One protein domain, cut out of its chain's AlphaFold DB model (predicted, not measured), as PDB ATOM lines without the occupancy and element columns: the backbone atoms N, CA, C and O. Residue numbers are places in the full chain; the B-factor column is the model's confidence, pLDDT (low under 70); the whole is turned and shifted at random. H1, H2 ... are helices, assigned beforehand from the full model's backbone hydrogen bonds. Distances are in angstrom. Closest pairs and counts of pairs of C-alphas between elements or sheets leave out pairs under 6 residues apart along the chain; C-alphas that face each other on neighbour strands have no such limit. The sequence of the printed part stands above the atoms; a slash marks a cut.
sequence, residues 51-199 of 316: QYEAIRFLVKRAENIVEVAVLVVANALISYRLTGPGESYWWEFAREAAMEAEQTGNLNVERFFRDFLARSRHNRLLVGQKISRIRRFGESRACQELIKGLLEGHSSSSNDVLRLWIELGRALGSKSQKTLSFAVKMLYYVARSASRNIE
ATOM      1  N   GLN A  51     150.305 171.734 110.257       97.81
ATOM      2  CA  GLN A  51     150.519 172.560 109.070       97.81
ATOM      3  C   GLN A  51     151.006 171.711 107.893       97.81
ATOM      4  O   GLN A  51     150.516 171.896 106.783       97.81
ATOM      5  N   TYR A  52     151.905 170.748 108.127       98.31
ATOM      6  CA  TYR A  52     152.318 169.786 107.103       98.31
ATOM      7  C   TYR A  52     151.134 168.951 106.620       98.31
ATOM      8  O   TYR A  52     150.960 168.766 105.421       98.31
ATOM      9  N   GLU A  53     150.277 168.488 107.530       98.25
ATOM     10  CA  GLU A  53     149.090 167.712 107.165       98.25
ATOM     11  C   GLU A  53     148.122 168.504 106.276       98.25
ATOM     12  O   GLU A  53     147.622 167.952 105.292       98.25
ATOM     13  N   ALA A  54     147.913 169.791 106.569       98.44
ATOM     14  CA  ALA A  54     147.116 170.688 105.734       98.44
ATOM     15  C   ALA A  54     147.747 170.884 104.341       98.44
ATOM     16  O   ALA A  54     147.045 170.823 103.330       98.44
ATOM     17  N   ILE A  55     149.074 171.048 104.264       98.38
ATOM     18  CA  ILE A  55     149.783 171.124 102.979       98.38
ATOM     19  C   ILE A  55     149.673 169.814 102.203       98.38
ATOM     20  O   ILE A  55     149.331 169.829 101.026       98.38
ATOM     21  N   ARG A  56     149.889 168.672 102.854       98.19
ATOM     22  CA  ARG A  56     149.760 167.351 102.235       98.19
ATOM     23  C   ARG A  56     148.345 167.111 101.711       98.19
ATOM     24  O   ARG A  56     148.187 166.508 100.654       98.19
ATOM     25  N   PHE A  57     147.321 167.566 102.432       97.56
ATOM     26  CA  PHE A  57     145.931 167.516 101.973       97.56
ATOM     27  C   PHE A  57     145.730 168.290 100.662       97.56
ATOM     28  O   PHE A  57     145.084 167.761  99.756       97.56
ATOM     29  N   LEU A  58     146.294 169.500 100.576       96.12
ATOM     30  CA  LEU A  58     146.203 170.377  99.407       96.12
ATOM     31  C   LEU A  58     146.985 169.809  98.215       96.12
ATOM     32  O   LEU A  58     146.436 169.666  97.131       96.12
ATOM     33  N   VAL A  59     148.241 169.410  98.435       95.44
ATOM     34  CA  VAL A  59     149.120 168.838  97.401       95.44
ATOM     35  C   VAL A  59     148.506 167.597  96.753       95.44
ATOM     36  O   VAL A  59     148.592 167.442  95.543       95.44
ATOM     37  N   LYS A  60     147.830 166.739  97.528       94.44
ATOM     38  CA  LYS A  60     147.163 165.533  97.002       94.44
ATOM     39  C   LYS A  60     145.990 165.807  96.052       94.44
ATOM     40  O   LYS A  60     145.530 164.864  95.419       94.44
ATOM     41  N   ARG A  61     145.466 167.033  96.012       91.38
ATOM     42  CA  ARG A  61     144.309 167.427  95.184       91.38
ATOM     43  C   ARG A  61     144.675 168.352  94.038       91.38
ATOM     44  O   ARG A  61     143.828 168.662  93.218       91.38
ATOM     45  N   ALA A  62     145.914 168.819  94.001       86.12
ATOM     46  CA  ALA A  62     146.322 169.799  93.025       86.12
ATOM     47  C   ALA A  62     146.851 169.143  91.757       86.12
ATOM     48  O   ALA A  62     147.687 168.241  91.817       86.12
ATOM     49  N   GLU A  63     146.427 169.674  90.618       85.50
ATOM     50  CA  GLU A  63     146.989 169.322  89.315       85.50
ATOM     51  C   GLU A  63     148.334 170.026  89.081       85.50
ATOM     52  O   GLU A  63     149.261 169.447  88.515       85.50
ATOM     53  N   ASN A  64     148.476 171.262  89.581       90.00
ATOM     54  CA  ASN A  64     149.682 172.072  89.436       90.00
ATOM     55  C   ASN A  64     150.361 172.347  90.789       90.00
ATOM     56  O   ASN A  64     149.945 173.202  91.578       90.00
ATOM     57  N   ILE A  65     151.470 171.647  91.046       92.19
ATOM     58  CA  ILE A  65     152.216 171.793  92.302       92.19
ATOM     59  C   ILE A  65     152.888 173.162  92.455       92.19
ATOM     60  O   ILE A  65     153.067 173.638  93.578       92.19
ATOM     61  N   VAL A  66     153.255 173.805  91.342       93.19
ATOM     62  CA  VAL A  66     153.895 175.125  91.353       93.19
ATOM     63  C   VAL A  66     152.885 176.178  91.800       93.19
ATOM     64  O   VAL A  66     153.196 176.982  92.673       93.19
ATOM     65  N   GLU A  67     151.653 176.129  91.294       92.38
ATOM     66  CA  GLU A  67     150.579 177.027  91.738       92.38
ATOM     67  C   GLU A  67     150.255 176.852  93.223       92.38
ATOM     68  O   GLU A  67     150.180 177.838  93.964       92.38
ATOM     69  N   VAL A  68     150.167 175.603  93.700       94.31
ATOM     70  CA  VAL A  68     150.016 175.326  95.137       94.31
ATOM     71  C   VAL A  68     151.155 175.928  95.939       94.31
ATOM     72  O   VAL A  68     150.918 176.551  96.974       94.31
ATOM     73  N   ALA A  69     152.394 175.769  95.487       96.25
ATOM     74  CA  ALA A  69     153.539 176.326  96.185       96.25
ATOM     75  C   ALA A  69     153.488 177.850  96.267       96.25
ATOM     76  O   ALA A  69     153.758 178.415  97.329       96.25
ATOM     77  N   VAL A  70     153.079 178.518  95.187       96.06
ATOM     78  CA  VAL A  70     152.878 179.969  95.162       96.06
ATOM     79  C   VAL A  70     151.800 180.385  96.167       96.06
ATOM     80  O   VAL A  70     152.038 181.299  96.962       96.06
ATOM     81  N   LEU A  71     150.660 179.686  96.216       96.75
ATOM     82  CA  LEU A  71     149.615 179.930  97.218       96.75
ATOM     83  C   LEU A  71     150.114 179.710  98.644       96.75
ATOM     84  O   LEU A  71     149.842 180.522  99.527       96.75
ATOM     85  N   VAL A  72     150.855 178.633  98.888       98.38
ATOM     86  CA  VAL A  72     151.370 178.287 100.217       98.38
ATOM     87  C   VAL A  72     152.390 179.314 100.699       98.38
ATOM     88  O   VAL A  72     152.315 179.762 101.848       98.38
ATOM     89  N   VAL A  73     153.306 179.740  99.829       98.44
ATOM     90  CA  VAL A  73     154.269 180.804 100.135       98.44
ATOM     91  C   VAL A  73     153.530 182.113 100.406       98.44
ATOM     92  O   VAL A  73     153.762 182.731 101.448       98.44
ATOM     93  N   ALA A  74     152.584 182.507  99.551       98.06
ATOM     94  CA  ALA A  74     151.755 183.692  99.770       98.06
ATOM     95  C   ALA A  74     151.004 183.628 101.114       98.06
ATOM     96  O   ALA A  74     151.039 184.592 101.885       98.06
ATOM     97  N   ASN A  75     150.413 182.475 101.449       98.62
ATOM     98  CA  ASN A  75     149.711 182.258 102.710       98.62
ATOM     99  C   ASN A  75     150.645 182.407 103.918       98.62
ATOM    100  O   ASN A  75     150.325 183.088 104.898       98.62
ATOM    101  N   ALA A  76     151.839 181.816 103.850       98.38
ATOM    102  CA  ALA A  76     152.840 181.924 104.904       98.38
ATOM    103  C   ALA A  76     153.301 183.379 105.109       98.38
ATOM    104  O   ALA A  76     153.440 183.838 106.248       98.38
ATOM    105  N   LEU A  77     153.447 184.150 104.026       97.88
ATOM    106  CA  LEU A  77     153.835 185.564 104.070       97.88
ATOM    107  C   LEU A  77     152.813 186.469 104.772       97.88
ATOM    108  O   LEU A  77     153.188 187.570 105.207       97.88
ATOM    109  N   ILE A  78     151.562 186.018 104.904       97.12
ATOM    110  CA  ILE A  78     150.470 186.714 105.599       97.12
ATOM    111  C   ILE A  78     150.000 186.013 106.883       97.12
ATOM    112  O   ILE A  78     149.070 186.492 107.541       97.12
ATOM    113  N   SER A  79     150.669 184.931 107.288       97.06
ATOM    114  CA  SER A  79     150.378 184.145 108.498       97.06
ATOM    115  C   SER A  79     150.895 184.827 109.771       97.06
ATOM    116  O   SER A  79     151.674 184.276 110.549       97.06
ATOM    117  N   TYR A  80     150.500 186.079 109.990       93.56
ATOM    118  CA  TYR A  80     150.868 186.859 111.168       93.56
ATOM    119  C   TYR A  80     149.667 187.625 111.710       93.56
ATOM    120  O   TYR A  80     148.791 188.054 110.959       93.56
ATOM    121  N   ARG A  81     149.656 187.850 113.033       92.88
ATOM    122  CA  ARG A  81     148.547 188.540 113.722       92.88
ATOM    123  C   ARG A  81     147.199 187.877 113.386       92.88
ATOM    124  O   ARG A  81     146.252 188.561 113.012       92.88
ATOM    125  N   LEU A  82     147.169 186.547 113.456       95.69
ATOM    126  CA  LEU A  82     145.972 185.743 113.224       95.69
ATOM    127  C   LEU A  82     144.926 186.014 114.316       95.69
ATOM    128  O   LEU A  82     145.282 186.339 115.450       95.69
ATOM    129  N   THR A  83     143.648 185.877 113.968       95.00
ATOM    130  CA  THR A  83     142.505 185.977 114.894       95.00
ATOM    131  C   THR A  83     142.125 184.637 115.519       95.00
ATOM    132  O   THR A  83     141.228 184.590 116.353       95.00
ATOM    133  N   GLY A  84     142.805 183.551 115.147       94.00
ATOM    134  CA  GLY A  84     142.629 182.230 115.740       94.00
ATOM    135  C   GLY A  84     143.918 181.404 115.754       94.00
ATOM    136  O   GLY A  84     144.990 181.932 115.436       94.00
ATOM    137  N   PRO A  85     143.830 180.117 116.138       94.00
ATOM    138  CA  PRO A  85     144.967 179.201 116.121       94.00
ATOM    139  C   PRO A  85     145.564 179.080 114.715       94.00
ATOM    140  O   PRO A  85     144.832 179.002 113.727       94.00
ATOM    141  N   GLY A  86     146.896 179.043 114.626       94.38
ATOM    142  CA  GLY A  86     147.590 178.930 113.341       94.38
ATOM    143  C   GLY A  86     147.259 177.622 112.629       94.38
ATOM    144  O   GLY A  86     147.030 177.618 111.427       94.38
ATOM    145  N   GLU A  87     147.149 176.533 113.386       95.62
ATOM    146  CA  GLU A  87     146.760 175.212 112.895       95.62
ATOM    147  C   GLU A  87     145.377 175.246 112.222       95.62
ATOM    148  O   GLU A  87     145.209 174.733 111.118       95.62
ATOM    149  N   SER A  88     144.399 175.914 112.843       97.88
ATOM    150  CA  SER A  88     143.053 176.074 112.277       97.88
ATOM    151  C   SER A  88     143.059 176.934 111.011       97.88
ATOM    152  O   SER A  88     142.362 176.605 110.055       97.88
ATOM    153  N   TYR A  89     143.869 177.998 110.981       98.25
ATOM    154  CA  TYR A  89     144.023 178.849 109.800       98.25
ATOM    155  C   TYR A  89     144.630 178.099 108.606       98.25
ATOM    156  O   TYR A  89     144.151 178.244 107.485       98.25
ATOM    157  N   TRP A  90     145.648 177.267 108.830       98.50
ATOM    158  CA  TRP A  90     146.259 176.476 107.758       98.50
ATOM    159  C   TRP A  90     145.288 175.463 107.151       98.50
ATOM    160  O   TRP A  90     145.263 175.306 105.933       98.50
ATOM    161  N   TRP A  91     144.438 174.840 107.968       98.44
ATOM    162  CA  TRP A  91     143.365 173.969 107.480       98.44
ATOM    163  C   TRP A  91     142.243 174.725 106.762       98.44
ATOM    164  O   TRP A  91     141.678 174.207 105.802       98.44
ATOM    165  N   GLU A  92     141.899 175.929 107.226       98.19
ATOM    166  CA  GLU A  92     140.961 176.821 106.536       98.19
ATOM    167  C   GLU A  92     141.482 177.170 105.135       98.19
ATOM    168  O   GLU A  92     140.786 176.938 104.152       98.19
ATOM    169  N   PHE A  93     142.736 177.617 105.045       98.31
ATOM    170  CA  PHE A  93     143.410 177.896 103.779       98.31
ATOM    171  C   PHE A  93     143.484 176.662 102.873       98.31
ATOM    172  O   PHE A  93     143.126 176.756 101.707       98.31
ATOM    173  N   ALA A  94     143.916 175.507 103.387       97.94
ATOM    174  CA  ALA A  94     144.112 174.313 102.565       97.94
ATOM    175  C   ALA A  94     142.815 173.817 101.908       97.94
ATOM    176  O   ALA A  94     142.855 173.331 100.783       97.94
ATOM    177  N   ARG A  95     141.666 173.957 102.583       96.12
ATOM    178  CA  ARG A  95     140.358 173.607 102.006       96.12
ATOM    179  C   ARG A  95     139.932 174.576 100.907       96.12
ATOM    180  O   ARG A  95     139.489 174.130  99.859       96.12
ATOM    181  N   GLU A  96     140.093 175.874 101.137       94.81
ATOM    182  CA  GLU A  96     139.741 176.909 100.155       94.81
ATOM    183  C   GLU A  96     140.651 176.848  98.924       94.81
ATOM    184  O   GLU A  96     140.172 176.871  97.796       94.81
ATOM    185  N   ALA A  97     141.959 176.687  99.134       94.31
ATOM    186  CA  ALA A  97     142.935 176.548  98.059       94.31
ATOM    187  C   ALA A  97     142.733 175.266  97.240       94.31
ATOM    188  O   ALA A  97     142.982 175.284  96.041       94.31
ATOM    189  N   ALA A  98     142.277 174.168  97.857       92.00
ATOM    190  CA  ALA A  98     141.990 172.932  97.128       92.00
ATOM    191  C   ALA A  98     140.811 173.116  96.162       92.00
ATOM    192  O   ALA A  98     140.909 172.700  95.016       92.00
ATOM    193  N   MET A  99     139.746 173.802  96.594       87.31
ATOM    194  CA  MET A  99     138.603 174.105  95.723       87.31
ATOM    195  C   MET A  99     138.996 175.007  94.545       87.31
ATOM    196  O   MET A  99     138.533 174.786  93.432       87.31
ATOM    197  N   GLU A 100     139.854 176.005  94.772       83.38
ATOM    198  CA  GLU A 100     140.331 176.893  93.701       83.38
ATOM    199  C   GLU A 100     141.245 176.155  92.706       83.38
ATOM    200  O   GLU A 100     141.120 176.333  91.493       83.38
ATOM    201  N   ALA A 101     142.144 175.304  93.217       74.31
ATOM    202  CA  ALA A 101     143.090 174.533  92.410       74.31
ATOM    203  C   ALA A 101     142.409 173.486  91.511       74.31
ATOM    204  O   ALA A 101     142.971 173.114  90.489       74.31
ATOM    205  N   GLU A 102     141.207 173.026  91.871       72.62
ATOM    206  CA  GLU A 102     140.389 172.128  91.045       72.62
ATOM    207  C   GLU A 102     139.653 172.869  89.907       72.62
ATOM    208  O   GLU A 102     139.194 172.240  88.957       72.62
ATOM    209  N   GLN A 103     139.502 174.197  89.990       67.06
ATOM    210  CA  GLN A 103     138.603 174.960  89.111       67.06
ATOM    211  C   GLN A 103     139.308 175.747  88.001       67.06
ATOM    212  O   GLN A 103     138.648 176.138  87.035       67.06
ATOM    213  N   THR A 104     140.611 176.034  88.111       57.41
ATOM    214  CA  THR A 104     141.277 176.969  87.186       57.41
ATOM    215  C   THR A 104     142.718 176.577  86.850       57.41
ATOM    216  O   THR A 104     143.492 176.239  87.732       57.41
ATOM    217  N   GLY A 105     143.097 176.699  85.570       60.78
ATOM    218  CA  GLY A 105     144.491 176.614  85.095       60.78
ATOM    219  C   GLY A 105     145.177 177.981  84.939       60.78
ATOM    220  O   GLY A 105     146.130 178.113  84.176       60.78
ATOM    221  N   ASN A 106     144.633 179.032  85.567       68.00
ATOM    222  CA  ASN A 106     145.184 180.391  85.531       68.00
ATOM    223  C   ASN A 106     144.842 181.140  86.828       68.00
ATOM    224  O   ASN A 106     143.978 182.021  86.875       68.00
ATOM    225  N   LEU A 107     145.498 180.722  87.905       74.00
ATOM    226  CA  LEU A 107     145.247 181.214  89.248       74.00
ATOM    227  C   LEU A 107     145.714 182.669  89.434       74.00
ATOM    228  O   LEU A 107     146.908 182.978  89.426       74.00
ATOM    229  N   ASN A 108     144.776 183.569  89.736       87.81
ATOM    230  CA  ASN A 108     145.105 184.915  90.204       87.81
ATOM    231  C   ASN A 108     145.275 184.923  91.733       87.81
ATOM    232  O   ASN A 108     144.302 185.018  92.484       87.81
ATOM    233  N   VAL A 109     146.530 184.865  92.188       91.62
ATOM    234  CA  VAL A 109     146.902 184.796  93.614       91.62
ATOM    235  C   VAL A 109     146.305 185.951  94.426       91.62
ATOM    236  O   VAL A 109     145.790 185.737  95.522       91.62
ATOM    237  N   GLU A 110     146.351 187.185  93.917       93.94
ATOM    238  CA  GLU A 110     145.816 188.336  94.652       93.94
ATOM    239  C   GLU A 110     144.297 188.242  94.816       93.94
ATOM    240  O   GLU A 110     143.794 188.447  95.924       93.94
ATOM    241  N   ARG A 111     143.577 187.908  93.738       93.75
ATOM    242  CA  ARG A 111     142.123 187.718  93.766       93.75
ATOM    243  C   ARG A 111     141.740 186.626  94.760       93.75
ATOM    244  O   ARG A 111     140.940 186.898  95.651       93.75
ATOM    245  N   PHE A 112     142.374 185.454  94.668       94.81
ATOM    246  CA  PHE A 112     142.131 184.343  95.589       94.81
ATOM    247  C   PHE A 112     142.242 184.798  97.048       94.81
ATOM    248  O   PHE A 112     141.330 184.587  97.846       94.81
ATOM    249  N   PHE A 113     143.323 185.495  97.411       96.94
ATOM    250  CA  PHE A 113     143.499 185.936  98.794       96.94
ATOM    251  C   PHE A 113     142.555 187.066  99.215       96.94
ATOM    252  O   PHE A 113     142.239 187.155 100.403       96.94
ATOM    253  N   ARG A 114     142.100 187.931  98.301       96.06
ATOM    254  CA  ARG A 114     141.062 188.929  98.614       96.06
ATOM    255  C   ARG A 114     139.764 188.237  99.023       96.06
ATOM    256  O   ARG A 114     139.231 188.556 100.087       96.06
ATOM    257  N   ASP A 115     139.334 187.253  98.243       95.19
ATOM    258  CA  ASP A 115     138.092 186.512  98.477       95.19
ATOM    259  C   ASP A 115     138.211 185.606  99.714       95.19
ATOM    260  O   ASP A 115     137.340 185.595 100.592       95.19
ATOM    261  N   PHE A 116     139.344 184.913  99.851       96.75
ATOM    262  CA  PHE A 116     139.646 184.073 101.005       96.75
ATOM    263  C   PHE A 116     139.665 184.871 102.315       96.75
ATOM    264  O   PHE A 116     138.993 184.503 103.279       96.75
ATOM    265  N   LEU A 117     140.393 185.993 102.376       97.19
ATOM    266  CA  LEU A 117     140.489 186.793 103.604       97.19
ATOM    267  C   LEU A 117     139.178 187.504 103.959       97.19
ATOM    268  O   LEU A 117     138.943 187.753 105.143       97.19
ATOM    269  N   ALA A 118     138.318 187.801 102.980       95.69
ATOM    270  CA  ALA A 118     136.984 188.343 103.236       95.69
ATOM    271  C   ALA A 118     136.089 187.349 104.000       95.69
ATOM    272  O   ALA A 118     135.264 187.765 104.814       95.69
ATOM    273  N   ARG A 119     136.283 186.042 103.777       95.50
ATOM    274  CA  ARG A 119     135.513 184.961 104.418       95.50
ATOM    275  C   ARG A 119     136.238 184.291 105.589       95.50
ATOM    276  O   ARG A 119     135.597 183.596 106.377       95.50
ATOM    277  N   SER A 120     137.548 184.506 105.725       96.56
ATOM    278  CA  SER A 120     138.364 183.831 106.734       96.56
ATOM    279  C   SER A 120     137.912 184.155 108.159       96.56
ATOM    280  O   SER A 120     137.721 185.308 108.553       96.56
ATOM    281  N   ARG A 121     137.819 183.116 108.986       96.31
ATOM    282  CA  ARG A 121     137.553 183.189 110.426       96.31
ATOM    283  C   ARG A 121     138.828 183.490 111.208       96.31
ATOM    284  O   ARG A 121     138.784 184.163 112.243       96.31
ATOM    285  N   HIS A 122     139.971 183.012 110.718       96.75
ATOM    286  CA  HIS A 122     141.226 183.008 111.468       96.75
ATOM    287  C   HIS A 122     142.243 184.066 111.021       96.75
ATOM    288  O   HIS A 122     143.264 184.231 111.696       96.75
ATOM    289  N   ASN A 123     141.970 184.833 109.958       96.12
ATOM    290  CA  ASN A 123     142.891 185.859 109.471       96.12
ATOM    291  C   ASN A 123     142.229 187.189 109.060       96.12
ATOM    292  O   ASN A 123     142.344 187.645 107.927       96.12
ATOM    293  N   ARG A 124     141.574 187.859 110.017       94.75
ATOM    294  CA  ARG A 124     140.748 189.060 109.752       94.75
ATOM    295  C   ARG A 124     141.425 190.407 110.021       94.75
ATOM    296  O   ARG A 124     140.844 191.459 109.777       94.75
ATOM    297  N   LEU A 125     142.641 190.407 110.567       95.38
ATOM    298  CA  LEU A 125     143.358 191.636 110.930       95.38
ATOM    299  C   LEU A 125     144.323 192.073 109.833       95.38
ATOM    300  O   LEU A 125     144.994 191.238 109.231       95.38
ATOM    301  N   LEU A 126     144.495 193.388 109.669       95.38
ATOM    302  CA  LEU A 126     145.483 193.983 108.756       95.38
ATOM    303  C   LEU A 126     145.332 193.505 107.298       95.38
ATOM    304  O   LEU A 126     146.329 193.388 106.587       95.38
ATOM    305  N   VAL A 127     144.101 193.224 106.856       96.19
ATOM    306  CA  VAL A 127     143.815 192.637 105.534       96.19
ATOM    307  C   VAL A 127     144.448 193.458 104.410       96.19
ATOM    308  O   VAL A 127     145.193 192.903 103.614       96.19
ATOM    309  N   GLY A 128     144.289 194.788 104.401       96.94
ATOM    310  CA  GLY A 128     144.906 195.643 103.376       96.94
ATOM    311  C   GLY A 128     146.436 195.516 103.294       96.94
ATOM    312  O   GLY A 128     146.998 195.434 102.204       96.94
ATOM    313  N   GLN A 129     147.124 195.405 104.438       96.00
ATOM    314  CA  GLN A 129     148.579 195.192 104.464       96.00
ATOM    315  C   GLN A 129     148.961 193.799 103.953       96.00
ATOM    316  O   GLN A 129     149.977 193.645 103.276       96.00
ATOM    317  N   LYS A 130     148.155 192.782 104.272       96.88
ATOM    318  CA  LYS A 130     148.359 191.401 103.816       96.88
ATOM    319  C   LYS A 130     148.177 191.290 102.309       96.88
ATOM    320  O   LYS A 130     149.067 190.777 101.640       96.88
ATOM    321  N   ILE A 131     147.115 191.884 101.771       97.56
ATOM    322  CA  ILE A 131     146.885 191.967 100.328       97.56
ATOM    323  C   ILE A 131     148.016 192.729  99.626       97.56
ATOM    324  O   ILE A 131     148.545 192.249  98.632       97.56
ATOM    325  N   SER A 132     148.499 193.845 100.185       96.19
ATOM    326  CA  SER A 132     149.669 194.554  99.637       96.19
ATOM    327  C   SER A 132     150.947 193.697  99.610       96.19
ATOM    328  O   SER A 132     151.782 193.849  98.716       96.19
ATOM    329  N   ARG A 133     151.142 192.800 100.586       96.00
ATOM    330  CA  ARG A 133     152.262 191.842 100.577       96.00
ATOM    331  C   ARG A 133     152.078 190.780  99.497       96.00
ATOM    332  O   ARG A 133     153.040 190.491  98.798       96.00
ATOM    333  N   ILE A 134     150.868 190.245  99.353       97.00
ATOM    334  CA  ILE A 134     150.541 189.255  98.320       97.00
ATOM    335  C   ILE A 134     150.758 189.839  96.928       97.00
ATOM    336  O   ILE A 134     151.452 189.212  96.139       97.00
ATOM    337  N   ARG A 135     150.266 191.056  96.666       96.38
ATOM    338  CA  ARG A 135     150.474 191.750  95.390       96.38
ATOM    339  C   ARG A 135     151.958 191.849  95.039       96.38
ATOM    340  O   ARG A 135     152.380 191.369  93.998       96.38
ATOM    341  N   ARG A 136     152.776 192.380  95.956       96.25
ATOM    342  CA  ARG A 136     154.230 192.513  95.750       96.25
ATOM    343  C   ARG A 136     154.944 191.175  95.547       96.25
ATOM    344  O   ARG A 136     155.909 191.102  94.798       96.25
ATOM    345  N   PHE A 137     154.502 190.124  96.237       96.56
ATOM    346  CA  PHE A 137     155.021 188.776  96.024       96.56
ATOM    347  C   PHE A 137     154.626 188.226  94.642       96.56
ATOM    348  O   PHE A 137     155.487 187.700  93.940       96.56
ATOM    349  N   GLY A 138     153.361 188.386  94.241       94.06
ATOM    350  CA  GLY A 138     152.851 187.955  92.936       94.06
ATOM    351  C   GLY A 138     153.512 188.684  91.763       94.06
ATOM    352  O   GLY A 138     153.805 188.065  90.750       94.06
ATOM    353  N   GLU A 139     153.837 189.968  91.930       94.50
ATOM    354  CA  GLU A 139     154.564 190.782  90.941       94.50
ATOM    355  C   GLU A 139     156.063 190.431  90.847       94.50
ATOM    356  O   GLU A 139     156.736 190.810  89.886       94.50
ATOM    357  N   SER A 140     156.620 189.701  91.822       96.12
ATOM    358  CA  SER A 140     158.040 189.340  91.833       96.12
ATOM    359  C   SER A 140     158.323 188.129  90.946       96.12
ATOM    360  O   SER A 140     158.307 186.984  91.409       96.12
ATOM    361  N   ARG A 141     158.661 188.383  89.677       95.25
ATOM    362  CA  ARG A 141     159.060 187.344  88.710       95.25
ATOM    363  C   ARG A 141     160.180 186.439  89.238       95.25
ATOM    364  O   ARG A 141     160.084 185.226  89.099       95.25
ATOM    365  N   ALA A 142     161.177 187.008  89.920       96.56
ATOM    366  CA  ALA A 142     162.283 186.247  90.502       96.56
ATOM    367  C   ALA A 142     161.807 185.221  91.547       96.56
ATOM    368  O   ALA A 142     162.272 184.084  91.556       96.56
ATOM    369  N   CYS A 143     160.844 185.591  92.402       96.50
ATOM    370  CA  CYS A 143     160.252 184.647  93.351       96.50
ATOM    371  C   CYS A 143     159.508 183.517  92.626       96.50
ATOM    372  O   CYS A 143     159.660 182.359  93.008       96.50
ATOM    373  N   GLN A 144     158.723 183.848  91.594       94.94
ATOM    374  CA  GLN A 144     157.945 182.857  90.842       94.94
ATOM    375  C   GLN A 144     158.859 181.860  90.112       94.94
ATOM    376  O   GLN A 144     158.658 180.651  90.212       94.94
ATOM    377  N   GLU A 145     159.906 182.349  89.443       94.94
ATOM    378  CA  GLU A 145     160.879 181.515  88.726       94.94
ATOM    379  C   GLU A 145     161.674 180.611  89.676       94.94
ATOM    380  O   GLU A 145     161.871 179.433  89.376       94.94
ATOM    381  N   LEU A 146     162.075 181.117  90.848       95.75
ATOM    382  CA  LEU A 146     162.760 180.308  91.860       95.75
ATOM    383  C   LEU A 146     161.852 179.216  92.432       95.75
ATOM    384  O   LEU A 146     162.284 178.074  92.535       95.75
ATOM    385  N   ILE A 147     160.596 179.528  92.776       96.06
ATOM    386  CA  ILE A 147     159.638 178.518  93.264       96.06
ATOM    387  C   ILE A 147     159.426 177.428  92.210       96.06
ATOM    388  O   ILE A 147     159.470 176.243  92.541       96.06
ATOM    389  N   LYS A 148     159.241 177.821  90.945       94.31
ATOM    390  CA  LYS A 148     159.089 176.893  89.823       94.31
ATOM    391  C   LYS A 148     160.312 175.981  89.682       94.31
ATOM    392  O   LYS A 148     160.171 174.760  89.737       94.31
ATOM    393  N   GLY A 149     161.510 176.562  89.592       93.50
ATOM    394  CA  GLY A 149     162.758 175.806  89.453       93.50
ATOM    395  C   GLY A 149     163.006 174.842  90.617       93.50
ATOM    396  O   GLY A 149     163.409 173.702  90.394       93.50
ATOM    397  N   LEU A 150     162.680 175.261  91.846       93.94
ATOM    398  CA  LEU A 150     162.810 174.432  93.044       93.94
ATOM    399  C   LEU A 150     161.936 173.163  93.009       93.94
ATOM    400  O   LEU A 150     162.308 172.174  93.644       93.94
ATOM    401  N   LEU A 151     160.796 173.185  92.309       91.81
ATOM    402  CA  LEU A 151     159.810 172.096  92.295       91.81
ATOM    403  C   LEU A 151     159.852 171.228  91.039       91.81
ATOM    404  O   LEU A 151     159.529 170.043  91.111       91.81
ATOM    405  N   GLU A 152     160.240 171.794  89.900       87.62
ATOM    406  CA  GLU A 152     160.377 171.047  88.646       87.62
ATOM    407  C   GLU A 152     161.674 170.224  88.605       87.62
ATOM    408  O   GLU A 152     161.717 169.171  87.965       87.62
ATOM    409  N   GLY A 153     162.709 170.644  89.343       73.81
ATOM    410  CA  GLY A 153     163.959 169.902  89.487       73.81
ATOM    411  C   GLY A 153     163.801 168.538  90.180       73.81
ATOM    412  O   GLY A 153     162.913 168.325  91.010       73.81
ATOM    413  N   HIS A 154     164.697 167.599  89.855       61.06
ATOM    414  CA  HIS A 154     164.804 166.301  90.545       61.06
ATOM    415  C   HIS A 154     165.483 166.430  91.925       61.06
ATOM    416  O   HIS A 154     165.238 165.625  92.819       61.06
ATOM    417  N   SER A 155     166.318 167.456  92.108       65.06
ATOM    418  CA  SER A 155     166.916 167.845  93.384       65.06
ATOM    419  C   SER A 155     167.314 169.313  93.300       65.06
ATOM    420  O   SER A 155     167.964 169.711  92.333       65.06
ATOM    421  N   SER A 156     166.953 170.099  94.310       77.31
ATOM    422  CA  SER A 156     167.212 171.540  94.326       77.31
ATOM    423  C   SER A 156     168.190 171.924  95.429       77.31
ATOM    424  O   SER A 156     168.105 171.421  96.552       77.31
ATOM    425  N   SER A 157     169.131 172.813  95.099       86.38
ATOM    426  CA  SER A 157     170.238 173.158  95.989       86.38
ATOM    427  C   SER A 157     169.794 174.064  97.139       86.38
ATOM    428  O   SER A 157     168.918 174.922  96.990       86.38
ATOM    429  N   SER A 158     170.467 173.947  98.284       90.50
ATOM    430  CA  SER A 158     170.279 174.861  99.418       90.50
ATOM    431  C   SER A 158     170.561 176.334  99.070       90.50
ATOM    432  O   SER A 158     170.005 177.243  99.695       90.50
ATOM    433  N   ASN A 159     171.356 176.591  98.026       93.31
ATOM    434  CA  ASN A 159     171.618 177.934  97.510       93.31
ATOM    435  C   ASN A 159     170.396 178.550  96.807       93.31
ATOM    436  O   ASN A 159     170.142 179.743  96.970       93.31
ATOM    437  N   ASP A 160     169.601 177.762  96.083       93.56
ATOM    438  CA  ASP A 160     168.382 178.259  95.425       93.56
ATOM    439  C   ASP A 160     167.299 178.607  96.452       93.56
ATOM    440  O   ASP A 160     166.618 179.629  96.339       93.56
ATOM    441  N   VAL A 161     167.214 177.822  97.528       96.50
ATOM    442  CA  VAL A 161     166.349 178.120  98.677       96.50
ATOM    443  C   VAL A 161     166.782 179.410  99.377       96.50
ATOM    444  O   VAL A 161     165.943 180.248  99.723       96.50
ATOM    445  N   LEU A 162     168.091 179.609  99.565       96.69
ATOM    446  CA  LEU A 162     168.633 180.848 100.127       96.69
ATOM    447  C   LEU A 162     168.344 182.053  99.223       96.69
ATOM    448  O   LEU A 162     167.938 183.107  99.718       96.69
ATOM    449  N   ARG A 163     168.505 181.901  97.905       96.38
ATOM    450  CA  ARG A 163     168.143 182.929  96.920       96.38
ATOM    451  C   ARG A 163     166.670 183.296  97.022       96.38
ATOM    452  O   ARG A 163     166.365 184.482  97.121       96.38
ATOM    453  N   LEU A 164     165.772 182.313  97.106       97.25
ATOM    454  CA  LEU A 164     164.346 182.578  97.296       97.25
ATOM    455  C   LEU A 164     164.092 183.371  98.581       97.25
ATOM    456  O   LEU A 164     163.356 184.354  98.561       97.25
ATOM    457  N   TRP A 165     164.719 182.992  99.696       97.31
ATOM    458  CA  TRP A 165     164.576 183.719 100.959       97.31
ATOM    459  C   TRP A 165     164.991 185.197 100.840       97.31
ATOM    460  O   TRP A 165     164.294 186.080 101.353       97.31
ATOM    461  N   ILE A 166     166.089 185.475 100.125       96.44
ATOM    462  CA  ILE A 166     166.570 186.836  99.842       96.44
ATOM    463  C   ILE A 166     165.571 187.595  98.958       96.44
ATOM    464  O   ILE A 166     165.213 188.731  99.284       96.44
ATOM    465  N   GLU A 167     165.083 186.976  97.880       97.25
ATOM    466  CA  GLU A 167     164.124 187.599  96.959       97.25
ATOM    467  C   GLU A 167     162.776 187.893  97.623       97.25
ATOM    468  O   GLU A 167     162.220 188.976  97.438       97.25
ATOM    469  N   LEU A 168     162.285 187.005  98.492       97.44
ATOM    470  CA  LEU A 168     161.096 187.276  99.305       97.44
ATOM    471  C   LEU A 168     161.300 188.513 100.195       97.44
ATOM    472  O   LEU A 168     160.383 189.322 100.372       97.44
ATOM    473  N   GLY A 169     162.501 188.687 100.754       96.56
ATOM    474  CA  GLY A 169     162.866 189.871 101.531       96.56
ATOM    475  C   GLY A 169     162.845 191.155 100.701       96.56
ATOM    476  O   GLY A 169     162.259 192.151 101.144       96.56
ATOM    477  N   ARG A 170     163.428 191.109  99.494       95.81
ATOM    478  CA  ARG A 170     163.468 192.223  98.529       95.81
ATOM    479  C   ARG A 170     162.067 192.619  98.074       95.81
ATOM    480  O   ARG A 170     161.679 193.768  98.273       95.81
ATOM    481  N   ALA A 171     161.282 191.663  97.579       95.06
ATOM    482  CA  ALA A 171     159.924 191.893  97.081       95.06
ATOM    483  C   ALA A 171     159.022 192.561  98.132       95.06
ATOM    484  O   ALA A 171     158.228 193.453  97.841       95.06
ATOM    485  N   LEU A 172     159.162 192.169  99.400       92.56
ATOM    486  CA  LEU A 172     158.301 192.660 100.475       92.56
ATOM    487  C   LEU A 172     158.852 193.898 101.191       92.56
ATOM    488  O   LEU A 172     158.168 194.416 102.084       92.56
ATOM    489  N   GLY A 173     160.067 194.353 100.862       87.88
ATOM    490  CA  GLY A 173     160.779 195.402 101.605       87.88
ATOM    491  C   GLY A 173     160.859 195.102 103.107       87.88
ATOM    492  O   GLY A 173     160.774 196.001 103.943       87.88
ATOM    493  N   SER A 174     160.891 193.818 103.472       79.38
ATOM    494  CA  SER A 174     160.570 193.349 104.819       79.38
ATOM    495  C   SER A 174     161.803 192.803 105.517       79.38
ATOM    496  O   SER A 174     162.377 191.809 105.088       79.38
ATOM    497  N   LYS A 175     162.116 193.359 106.691       71.62
ATOM    498  CA  LYS A 175     163.136 192.817 107.607       71.62
ATOM    499  C   LYS A 175     162.611 191.686 108.509       71.62
ATOM    500  O   LYS A 175     163.331 191.215 109.384       71.62
ATOM    501  N   SER A 176     161.347 191.264 108.354       78.69
ATOM    502  CA  SER A 176     160.729 190.216 109.189       78.69
ATOM    503  C   SER A 176     161.292 188.826 108.867       78.69
ATOM    504  O   SER A 176     160.642 188.035 108.184       78.69
ATOM    505  N   GLN A 177     162.479 188.517 109.398       83.12
ATOM    506  CA  GLN A 177     163.157 187.231 109.193       83.12
ATOM    507  C   GLN A 177     162.246 186.042 109.509       83.12
ATOM    508  O   GLN A 177     162.164 185.119 108.710       83.12
ATOM    509  N   LYS A 178     161.466 186.103 110.599       93.06
ATOM    510  CA  LYS A 178     160.574 184.997 110.978       93.06
ATOM    511  C   LYS A 178     159.539 184.655 109.905       93.06
ATOM    512  O   LYS A 178     159.251 183.490 109.696       93.06
ATOM    513  N   THR A 179     158.972 185.659 109.233       94.25
ATOM    514  CA  THR A 179     157.921 185.438 108.230       94.25
ATOM    515  C   THR A 179     158.516 184.864 106.952       94.25
ATOM    516  O   THR A 179     157.912 183.991 106.344       94.25
ATOM    517  N   LEU A 180     159.709 185.327 106.571       97.00
ATOM    518  CA  LEU A 180     160.426 184.826 105.398       97.00
ATOM    519  C   LEU A 180     160.913 183.389 105.622       97.00
ATOM    520  O   LEU A 180     160.670 182.523 104.790       97.00
ATOM    521  N   SER A 181     161.521 183.111 106.780       97.62
ATOM    522  CA  SER A 181     161.935 181.761 107.176       97.62
ATOM    523  C   SER A 181     160.757 180.796 107.254       97.62
ATOM    524  O   SER A 181     160.851 179.664 106.790       97.62
ATOM    525  N   PHE A 182     159.626 181.257 107.795       98.00
ATOM    526  CA  PHE A 182     158.404 180.466 107.829       98.00
ATOM    527  C   PHE A 182     157.879 180.173 106.418       98.00
ATOM    528  O   PHE A 182     157.538 179.034 106.131       98.00
ATOM    529  N   ALA A 183     157.886 181.148 105.505       98.38
ATOM    530  CA  ALA A 183     157.485 180.917 104.117       98.38
ATOM    531  C   ALA A 183     158.366 179.883 103.401       98.38
ATOM    532  O   ALA A 183     157.840 179.020 102.704       98.38
ATOM    533  N   VAL A 184     159.680 179.906 103.638       98.06
ATOM    534  CA  VAL A 184     160.598 178.876 103.123       98.06
ATOM    535  C   VAL A 184     160.297 177.500 103.715       98.06
ATOM    536  O   VAL A 184     160.227 176.524 102.970       98.06
ATOM    537  N   LYS A 185     160.058 177.408 105.030       98.31
ATOM    538  CA  LYS A 185     159.645 176.152 105.678       98.31
ATOM    539  C   LYS A 185     158.371 175.590 105.034       98.31
ATOM    540  O   LYS A 185     158.304 174.399 104.745       98.31
ATOM    541  N   MET A 186     157.386 176.445 104.761       98.62
ATOM    542  CA  MET A 186     156.126 176.018 104.147       98.62
ATOM    543  C   MET A 186     156.285 175.598 102.680       98.62
ATOM    544  O   MET A 186     155.636 174.642 102.264       98.62
ATOM    545  N   LEU A 187     157.185 176.223 101.910       98.25
ATOM    546  CA  LEU A 187     157.552 175.723 100.577       98.25
ATOM    547  C   LEU A 187     158.200 174.337 100.655       98.25
ATOM    548  O   LEU A 187     157.863 173.449  99.877       98.25
ATOM    549  N   TYR A 188     159.105 174.135 101.612       97.75
ATOM    550  CA  TYR A 188     159.708 172.826 101.839       97.75
ATOM    551  C   TYR A 188     158.654 171.766 102.200       97.75
ATOM    552  O   TYR A 188     158.727 170.647 101.697       97.75
ATOM    553  N   TYR A 189     157.618 172.113 102.973       98.38
ATOM    554  CA  TYR A 189     156.487 171.208 103.228       98.38
ATOM    555  C   TYR A 189     155.726 170.833 101.947       98.38
ATOM    556  O   TYR A 189     155.327 169.675 101.808       98.38
ATOM    557  N   VAL A 190     155.555 171.769 101.001       97.88
ATOM    558  CA  VAL A 190     154.955 171.478  99.683       97.88
ATOM    559  C   VAL A 190     155.825 170.499  98.912       97.88
ATOM    560  O   VAL A 190     155.337 169.455  98.485       97.88
ATOM    561  N   ALA A 191     157.118 170.800  98.789       96.00
ATOM    562  CA  ALA A 191     158.061 169.970  98.053       96.00
ATOM    563  C   ALA A 191     158.121 168.547  98.620       96.00
ATOM    564  O   ALA A 191     157.925 167.581  97.886       96.00
ATOM    565  N   ARG A 192     158.273 168.418  99.942       95.38
ATOM    566  CA  ARG A 192     158.289 167.124 100.628       95.38
ATOM    567  C   ARG A 192     156.978 166.356 100.434       95.38
ATOM    568  O   ARG A 192     157.014 165.167 100.135       95.38
ATOM    569  N   SER A 193     155.830 167.032 100.528       96.56
ATOM    570  CA  SER A 193     154.518 166.412 100.276       96.56
ATOM    571  C   SER A 193     154.359 165.927  98.831       96.56
ATOM    572  O   SER A 193     153.642 164.959  98.591       96.56
ATOM    573  N   ALA A 194     155.039 166.574  97.883       94.62
ATOM    574  CA  ALA A 194     155.085 166.209  96.471       94.62
ATOM    575  C   ALA A 194     156.234 165.243  96.122       94.62
ATOM    576  O   ALA A 194     156.535 165.053  94.945       94.62
ATOM    577  N   SER A 195     156.894 164.649  97.124       92.62
ATOM    578  CA  SER A 195     158.070 163.778  96.948       92.62
ATOM    579  C   SER A 195     159.228 164.439  96.181       92.62
ATOM    580  O   SER A 195     160.007 163.769  95.508       92.62
ATOM    581  N   ARG A 196     159.355 165.767  96.285       91.38
ATOM    582  CA  ARG A 196     160.472 166.554  95.752       91.38
ATOM    583  C   ARG A 196     161.512 166.780  96.838       91.38
ATOM    584  O   ARG A 196     161.174 167.083  97.983       91.38
ATOM    585  N   ASN A 197     162.784 166.664  96.470       86.75
ATOM    586  CA  ASN A 197     163.883 166.862  97.402       86.75
ATOM    587  C   ASN A 197     164.413 168.300  97.322       86.75
ATOM    588  O   ASN A 197     164.986 168.709  96.312       86.75
ATOM    589  N   ILE A 198     164.224 169.054  98.404       92.38
ATOM    590  CA  ILE A 198     164.787 170.392  98.588       92.38
ATOM    591  C   ILE A 198     165.638 170.376  99.854       92.38
ATOM    592  O   ILE A 198     165.168 169.983 100.924       92.38
ATOM    593  N   GLU A 199     166.878 170.842  99.740       92.56
ATOM    594  CA  GLU A 199     167.777 170.980 100.880       92.56
ATOM    595  C   GLU A 199     167.577 172.333 101.579       92.56
ATOM    596  O   GLU A 199     167.691 173.393 100.961       92.56
TER     597      GLU A 199
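AT A GLANCE: This is residues 51 to 199 of the 316 residues of a protein of Fervidicoccus fontis (UniProt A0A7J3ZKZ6). This is a rounded, compact ball of helices built round one buried helix: H2 runs through the middle, and H1, H3, H5, H6 and H8 pack round it at mixed angles. H4 lies alongside H5, and H7 lies alongside H6 without reaching H2, meeting H5 with its residues 168 to 172 and H8 at that helix's residues 180 to 184. The printed part has 149 residues with eight named helices, H1 to H8 in order, and no named strand; the class is all helix. The radius of gyration of the C-alphas is 13.9 A, and the spans are 37 by 34 by 27 A.

HOW THE PARTS SIT: Start at H1, residues 51 to 59, which forms a hairpin with H2, residues 65 to 77; their closest C-alphas are Val 59 and Ile 65, 6.7 A apart. H2 is the hub, touching six other helices. H3, residues 86 to 101, touches H1 at a shallow tilt of 5 degrees, the same way, closest at the C-alphas of Ala 54 and Trp 91, 5.3 A. H4, residues 109 to 119, forms a hairpin with H5, residues 127 to 138, closest at the C-alphas of Glu 110 and Arg 135, 5.8 A. Residues 74 to 77 of H2 touch residues 133 to 137 of H5, closest at the C-alphas of Ala 74 and Ile 134, 5.9 A. H6, residues 141 to 152, touches residues 65 to 70 of H2 at a steep tilt of 53 degrees, closest at the C-alphas of Val 66 and Lys 148, 5.7 A. H7, residues 158 to 172, forms a hairpin with H6, closest at the C-alphas of Cys 143 and Leu 164, 6.1 A; H7 and H2 are apart. H8, residues 177 to 193, touches H2 at a shallow tilt of 26 degrees, opposite ways, closest at the C-alphas of Ala 76 and Ala 183, 4.8 A. In each of the eight helices every O i to N i+4 pair is within hydrogen-bond range.

IN THESE COORDINATES: Find C-alpha 51 at (150.519, 172.560, 109.070), where H1 begins; H2 then runs 18.2 A from C-alpha 65 at (152.216, 171.793, 92.302). H3 is 21.9 A long and H7 21.5 A. H8, the longest at 24.2 A, ends at C-alpha 193, (154.518, 166.412, 100.276).

THE WHOLE: The C-alphas farthest apart are those of Leu 125 and His 154, 39.0 A. The printed part has no cut, and no link is long. Look for low confidence, pLDDT under 70, at residues 103 to 106 and 154 to 155; the mean of the printed part is 92.8.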